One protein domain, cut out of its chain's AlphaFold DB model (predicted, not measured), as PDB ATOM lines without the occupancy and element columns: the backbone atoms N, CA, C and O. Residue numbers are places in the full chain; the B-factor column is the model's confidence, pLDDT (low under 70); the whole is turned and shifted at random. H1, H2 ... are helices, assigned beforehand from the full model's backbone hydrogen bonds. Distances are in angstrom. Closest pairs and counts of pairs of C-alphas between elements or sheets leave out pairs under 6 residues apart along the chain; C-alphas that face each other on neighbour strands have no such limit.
ATOM      1  N   HIS A  50      -7.996 -15.272  19.269       92.62
ATOM      2  CA  HIS A  50      -8.372 -16.676  19.386       92.62
ATOM      3  C   HIS A  50      -9.871 -16.807  19.667       92.62
ATOM      4  O   HIS A  50     -10.572 -17.551  18.977       92.62
ATOM      5  N   THR A  51     -10.384 -16.019  20.612       90.12
ATOM      6  CA  THR A  51     -11.808 -15.996  20.972       90.12
ATOM      7  C   THR A  51     -12.668 -15.568  19.786       90.12
ATOM      8  O   THR A  51     -13.682 -16.203  19.489       90.12
ATOM      9  N   LEU A  52     -12.235 -14.546  19.044       90.00
ATOM     10  CA  LEU A  52     -12.935 -14.080  17.850       90.00
ATOM     11  C   LEU A  52     -13.041 -15.175  16.772       90.00
ATOM     12  O   LEU A  52     -14.100 -15.348  16.163       90.00
ATOM     13  N   ARG A  53     -11.974 -15.960  16.570       91.94
ATOM     14  CA  ARG A  53     -11.969 -17.100  15.637       91.94
ATOM     15  C   ARG A  53     -12.913 -18.214  16.068       91.94
ATOM     16  O   ARG A  53     -13.622 -18.750  15.218       91.94
ATOM     17  N   VAL A  54     -12.953 -18.534  17.361       94.00
ATOM     18  CA  VAL A  54     -13.891 -19.526  17.903       94.00
ATOM     19  C   VAL A  54     -15.331 -19.080  17.650       94.00
ATOM     20  O   VAL A  54     -16.101 -19.838  17.066       94.00
ATOM     21  N   ILE A  55     -15.671 -17.827  17.971       89.75
ATOM     22  CA  ILE A  55     -17.009 -17.264  17.719       89.75
ATOM     23  C   ILE A  55     -17.368 -17.355  16.229       89.75
ATOM     24  O   ILE A  55     -18.449 -17.831  15.876       89.75
ATOM     25  N   ALA A  56     -16.461 -16.940  15.341       90.00
ATOM     26  CA  ALA A  56     -16.695 -16.982  13.901       90.00
ATOM     27  C   ALA A  56     -16.906 -18.415  13.382       90.00
ATOM     28  O   ALA A  56     -17.815 -18.651  12.584       90.00
ATOM     29  N   ALA A  57     -16.109 -19.378  13.857       92.00
ATOM     30  CA  ALA A  57     -16.240 -20.785  13.494       92.00
ATOM     31  C   ALA A  57     -17.573 -21.374  13.974       92.00
ATOM     32  O   ALA A  57     -18.248 -22.053  13.202       92.00
ATOM     33  N   THR A  58     -17.996 -21.064  15.202       92.94
ATOM     34  CA  THR A  58     -19.293 -21.496  15.737       92.94
ATOM     35  C   THR A  58     -20.450 -20.947  14.907       92.94
ATOM     36  O   THR A  58     -21.353 -21.700  14.547       92.94
ATOM     37  N   ILE A  59     -20.414 -19.662  14.537       91.19
ATOM     38  CA  ILE A  59     -21.446 -19.045  13.690       91.19
ATOM     39  C   ILE A  59     -21.472 -19.694  12.301       91.19
ATOM     40  O   ILE A  59     -22.546 -20.012  11.789       91.19
ATOM     41  N   ALA A  60     -20.306 -19.917  11.688       91.81
ATOM     42  CA  ALA A  60     -20.212 -20.553  10.376       91.81
ATOM     43  C   ALA A  60     -20.727 -22.001  10.398       91.81
ATOM     44  O   ALA A  60     -21.447 -22.403   9.484       91.81
ATOM     45  N   ALA A  61     -20.404 -22.758  11.451       92.69
ATOM     46  CA  ALA A  61     -20.891 -24.118  11.655       92.69
ATOM     47  C   ALA A  61     -22.411 -24.152  11.864       92.69
ATOM     48  O   ALA A  61     -23.095 -24.943  11.222       92.69
ATOM     49  N   TYR A  62     -22.948 -23.254  12.696       87.75
ATOM     50  CA  TYR A  62     -24.386 -23.164  12.955       87.75
ATOM     51  C   TYR A  62     -25.187 -22.793  11.699       87.75
ATOM     52  O   TYR A  62     -26.247 -23.356  11.443       87.75
ATOM     53  N   LEU A  63     -24.679 -21.860  10.889       91.12
ATOM     54  CA  LEU A  63     -25.352 -21.422   9.662       91.12
ATOM     55  C   LEU A  63     -25.087 -22.333   8.453       91.12
ATOM     56  O   LEU A  63     -25.742 -22.165   7.424       91.12
ATOM     57  N   GLY A  64     -24.102 -23.234   8.530       92.00
ATOM     58  CA  GLY A  64     -23.676 -24.096   7.422       92.00
ATOM     59  C   GLY A  64     -23.053 -23.349   6.235       92.00
ATOM     60  O   GLY A  64     -22.942 -23.903   5.143       92.00
ATOM     61  N   LYS A  65     -22.673 -22.076   6.408       88.88
ATOM     62  CA  LYS A  65     -22.122 -21.224   5.341       88.88
ATOM     63  C   LYS A  65     -21.149 -20.178   5.874       88.88
ATOM     64  O   LYS A  65     -21.173 -19.819   7.048       88.88
ATOM     65  N   LYS A  66     -20.325 -19.630   4.974       84.62
ATOM     66  CA  LYS A  66     -19.406 -18.517   5.265       84.62
ATOM     67  C   LYS A  66     -20.194 -17.223   5.504       84.62
ATOM     68  O   LYS A  66     -20.512 -16.500   4.563       84.62
ATOM     69  N   ALA A  67     -20.545 -16.955   6.758       82.00
ATOM     70  CA  ALA A  67     -21.250 -15.739   7.151       82.00
ATOM     71  C   ALA A  67     -20.281 -14.558   7.301       82.00
ATOM     72  O   ALA A  67     -19.252 -14.666   7.965       82.00
ATOM     73  N   HIS A  68     -20.621 -13.419   6.697       86.56
ATOM     74  CA  HIS A  68     -19.852 -12.187   6.846       86.56
ATOM     75  C   HIS A  68     -20.299 -11.439   8.108       86.56
ATOM     76  O   HIS A  68     -21.402 -10.888   8.153       86.56
ATOM     77  N   ILE A  69     -19.436 -11.377   9.121       85.00
ATOM     78  CA  ILE A  69     -19.705 -10.646  10.365       85.00
ATOM     79  C   ILE A  69     -19.385  -9.168  10.134       85.00
ATOM     80  O   ILE A  69     -18.255  -8.818   9.819       85.00
ATOM     81  N   ARG A  70     -20.394  -8.295  10.239       86.06
ATOM     82  CA  ARG A  70     -20.216  -6.842  10.053       86.06
ATOM     83  C   ARG A  70     -19.822  -6.123  11.336       86.06
ATOM     84  O   ARG A  70     -19.066  -5.163  11.281       86.06
ATOM     85  N   GLN A  71     -20.363  -6.564  12.467       83.00
ATOM     86  CA  GLN A  71     -20.170  -5.898  13.746       83.00
ATOM     87  C   GLN A  71     -20.377  -6.885  14.893       83.00
ATOM     88  O   GLN A  71     -21.260  -7.740  14.830       83.00
ATOM     89  N   ILE A  72     -19.567  -6.739  15.940       80.94
ATOM     90  CA  ILE A  72     -19.707  -7.444  17.213       80.94
ATOM     91  C   ILE A  72     -19.797  -6.372  18.291       80.94
ATOM     92  O   ILE A  72     -18.969  -5.464  18.331       80.94
ATOM     93  N   GLN A  73     -20.820  -6.454  19.134       78.31
ATOM     94  CA  GLN A  73     -21.002  -5.549  20.262       78.31
ATOM     95  C   GLN A  73     -21.120  -6.359  21.543       78.31
ATOM     96  O   GLN A  73     -21.906  -7.303  21.614       78.31
ATOM     97  N   LEU A  74     -20.350  -5.966  22.557       75.12
ATOM     98  CA  LEU A  74     -20.548  -6.461  23.908       75.12
ATOM     99  C   LEU A  74     -21.753  -5.735  24.505       75.12
ATOM    100  O   LEU A  74     -21.723  -4.523  24.714       75.12
ATOM    101  N   LEU A  75     -22.820  -6.481  24.766       76.75
ATOM    102  CA  LEU A  75     -23.960  -5.972  25.513       76.75
ATOM    103  C   LEU A  75     -23.641  -6.114  27.004       76.75
ATOM    104  O   LEU A  75     -23.484  -7.224  27.497       76.75
ATOM    105  N   GLY A  76     -23.557  -4.995  27.725       68.81
ATOM    106  CA  GLY A  76     -23.322  -4.976  29.177       68.81
ATOM    107  C   GLY A  76     -24.534  -5.391  30.022       68.81
ATOM    108  O   GLY A  76     -24.577  -5.088  31.207       68.81
ATOM    109  N   SER A  77     -25.545  -6.016  29.414       77.62
ATOM    110  CA  SER A  77     -26.785  -6.432  30.068       77.62
ATOM    111  C   SER A  77     -27.058  -7.907  29.796       77.62
ATOM    112  O   SER A  77     -26.999  -8.359  28.652       77.62
ATOM    113  N   ASP A  78     -27.450  -8.634  30.842       77.94
ATOM    114  CA  ASP A  78     -27.828 -10.049  30.764       77.94
ATOM    115  C   ASP A  78     -29.149 -10.293  30.019       77.94
ATOM    116  O   ASP A  78     -29.508 -11.444  29.757       77.94
ATOM    117  N   ALA A  79     -29.886  -9.238  29.653       79.25
ATOM    118  CA  ALA A  79     -31.197  -9.342  29.013       79.25
ATOM    119  C   ALA A  79     -31.174 -10.194  27.732       79.25
ATOM    120  O   ALA A  79     -32.062 -11.021  27.527       79.25
ATOM    121  N   TRP A  80     -30.132 -10.062  26.904       76.25
ATOM    122  CA  TRP A  80     -29.988 -10.856  25.678       76.25
ATOM    123  C   TRP A  80     -29.784 -12.347  25.976       76.25
ATOM    124  O   TRP A  80     -30.420 -13.206  25.360       76.25
ATOM    125  N   ALA A  81     -28.954 -12.663  26.975       79.12
ATOM    126  CA  ALA A  81     -28.729 -14.038  27.405       79.12
ATOM    127  C   ALA A  81     -30.005 -14.657  28.004       79.12
ATOM    128  O   ALA A  81     -30.307 -15.823  27.740       79.12
ATOM    129  N   GLN A  82     -30.783 -13.878  28.767       83.12
ATOM    130  CA  GLN A  82     -32.083 -14.317  29.282       83.12
ATOM    131  C   GLN A  82     -33.093 -14.553  28.157       83.12
ATOM    132  O   GLN A  82     -33.743 -15.594  28.141       83.12
ATOM    133  N   GLN A  83     -33.184 -13.652  27.175       81.75
ATOM    134  CA  GLN A  83     -34.073 -13.813  26.023       81.75
ATOM    135  C   GLN A  83     -33.747 -15.086  25.227       81.75
ATOM    136  O   GLN A  83     -34.656 -15.829  24.859       81.75
ATOM    137  N   GLY A  84     -32.460 -15.375  25.007       79.94
ATOM    138  CA  GLY A  84     -32.023 -16.609  24.350       79.94
ATOM    139  C   GLY A  84     -32.433 -17.867  25.123       79.94
ATOM    140  O   GLY A  84     -32.983 -18.800  24.536       79.94
ATOM    141  N   ARG A  85     -32.238 -17.880  26.450       82.19
ATOM    142  CA  ARG A  85     -32.668 -18.995  27.313       82.19
ATOM    143  C   ARG A  85     -34.181 -19.191  27.291       82.19
ATOM    144  O   ARG A  85     -34.630 -20.324  27.139       82.19
ATOM    145  N   VAL A  86     -34.954 -18.108  27.380       82.69
ATOM    146  CA  VAL A  86     -36.423 -18.160  27.320       82.69
ATOM    147  C   VAL A  86     -36.897 -18.693  25.970       82.69
ATOM    148  O   VAL A  86     -37.781 -19.539  25.950       82.69
ATOM    149  N   ALA A  87     -36.297 -18.281  24.849       74.81
ATOM    150  CA  ALA A  87     -36.664 -18.801  23.529       74.81
ATOM    151  C   ALA A  87     -36.461 -20.327  23.422       74.81
ATOM    152  O   ALA A  87     -37.321 -21.039  22.899       74.81
ATOM    153  N   ILE A  88     -35.359 -20.846  23.970       74.44
ATOM    154  CA  ILE A  88     -35.071 -22.286  23.995       74.44
ATOM    155  C   ILE A  88     -36.042 -23.021  24.935       74.44
ATOM    156  O   ILE A  88     -36.626 -24.035  24.557       74.44
ATOM    157  N   GLN A  89     -36.272 -22.498  26.141       75.50
ATOM    158  CA  GLN A  89     -37.153 -23.120  27.138       75.50
ATOM    159  C   GLN A  89     -38.633 -23.096  26.728       75.50
ATOM    160  O   GLN A  89     -39.334 -24.100  26.857       75.50
ATOM    161  N   ALA A  90     -39.111 -21.975  26.184       70.88
ATOM    162  CA  ALA A  90     -40.487 -21.819  25.724       70.88
ATOM    163  C   ALA A  90     -40.816 -22.765  24.561       70.88
ATOM    164  O   ALA A  90     -41.950 -23.228  24.447       70.88
ATOM    165  N   SER A  91     -39.824 -23.105  23.729       63.66
ATOM    166  CA  SER A  91     -40.006 -24.047  22.618       63.66
ATOM    167  C   SER A  91     -40.470 -25.429  23.103       63.66
ATOM    168  O   SER A  91     -41.323 -26.050  22.469       63.66
ATOM    169  N   HIS A  92     -39.989 -25.882  24.265       62.09
ATOM    170  CA  HIS A  92     -40.460 -27.121  24.890       62.09
ATOM    171  C   HIS A  92     -41.841 -26.961  25.532       62.09
ATOM    172  O   HIS A  92     -42.694 -27.824  25.337       62.09
ATOM    173  N   ALA A  93     -42.102 -25.842  26.216       61.75
ATOM    174  CA  ALA A  93     -43.400 -25.576  26.842       61.75
ATOM    175  C   ALA A  93     -44.558 -25.552  25.823       61.75
ATOM    176  O   ALA A  93     -45.620 -26.118  26.076       61.75
ATOM    177  N   LEU A  94     -44.341 -24.966  24.638       60.38
ATOM    178  CA  LEU A  94     -45.321 -24.954  23.544       60.38
ATOM    179  C   LEU A  94     -45.565 -26.353  22.950       60.38
ATOM    180  O   LEU A  94     -46.683 -26.657  22.536       60.38
ATOM    181  N   SER A  95     -44.540 -27.211  22.917       58.56
ATOM    182  CA  SER A  95     -44.677 -28.602  22.471       58.56
ATOM    183  C   SER A  95     -45.436 -29.451  23.490       58.56
ATOM    184  O   SER A  95     -46.276 -30.252  23.097       58.56
ATOM    185  N   THR A  96     -45.181 -29.266  24.788       60.34
ATOM    186  CA  THR A  96     -45.893 -29.987  25.853       60.34
ATOM    187  C   THR A  96     -47.360 -29.557  25.936       60.34
ATOM    188  O   THR A  96     -48.226 -30.414  26.079       60.34
ATOM    189  N   ALA A  97     -47.661 -28.265  25.756       60.09
ATOM    190  CA  ALA A  97     -49.035 -27.753  25.733       60.09
ATOM    191  C   ALA A  97     -49.857 -28.266  24.534       60.09
ATOM    192  O   ALA A  97     -51.059 -28.467  24.658       60.09
ATOM    193  N   ARG A  98     -49.226 -28.514  23.377       59.25
ATOM    194  CA  ARG A  98     -49.893 -29.094  22.193       59.25
ATOM    195  C   ARG A  98     -50.166 -30.599  22.328       59.25
ATOM    196  O   ARG A  98     -50.986 -31.132  21.589       59.25
ATOM    197  N   SER A  99     -49.472 -31.286  23.233       57.75
ATOM    198  CA  SER A  99     -49.617 -32.729  23.469       57.75
ATOM    199  C   SER A  99     -50.538 -33.077  24.644       57.75
ATOM    200  O   SER A  99     -50.691 -34.260  24.944       57.75
ATOM    201  N   GLN A 100     -51.150 -32.087  25.303       48.78
ATOM    202  CA  GLN A 100     -52.239 -32.324  26.251       48.78
ATOM    203  C   GLN A 100     -53.586 -32.372  25.497       48.78
ATOM    204  O   GLN A 100     -53.828 -31.473  24.690       48.78
TER     205      GLN A 100
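What this domain is: This is residues 50 to 100 of the 101 residues of an uncharacterized protein of Planctomycetales bacterium 71-10 (UniProt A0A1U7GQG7). Two separate helices are joined by a long link, which first folds back past H1 and then leads to H2. Residues 73 to 100, of which 79 to 98 belong to H2, stick out as a free arm. The printed part has 51 residues with two named helices, H1 then H2, and no named strand; its class is all helix. It is extended, with a radius of gyration of the C-alphas of 15.4 A, and elongated, spanning 46 by 29 by 18 A.

Where its parts are: H1 is residues 50 to 63, 20.1 A from first to last C-alpha, beginning at C-alpha 50 (-8.372, -16.676, 19.386). H2 is residues 79 to 98, 28.0 A long, ending at C-alpha 98 (-49.893, -29.094, 22.193).

How they stand to each other: H1 and H2 are apart, with no C-alpha of one within 8 A of the other. H2 has a kink of 26 degrees near residue 89. Every O i to N i+4 pair is within hydrogen-bond range in H1, and 15 of 16 are in H2.

The domain as a whole: The C-alphas farthest apart, those of His 50 and Gln 100, are 47.1 A apart. The printed part has no cut. The link from H1 to H2, residues 64 to 78, is long. Mean pLDDT of the printed part is 79.1; residue 76 and residues 91 to 100 are under 70.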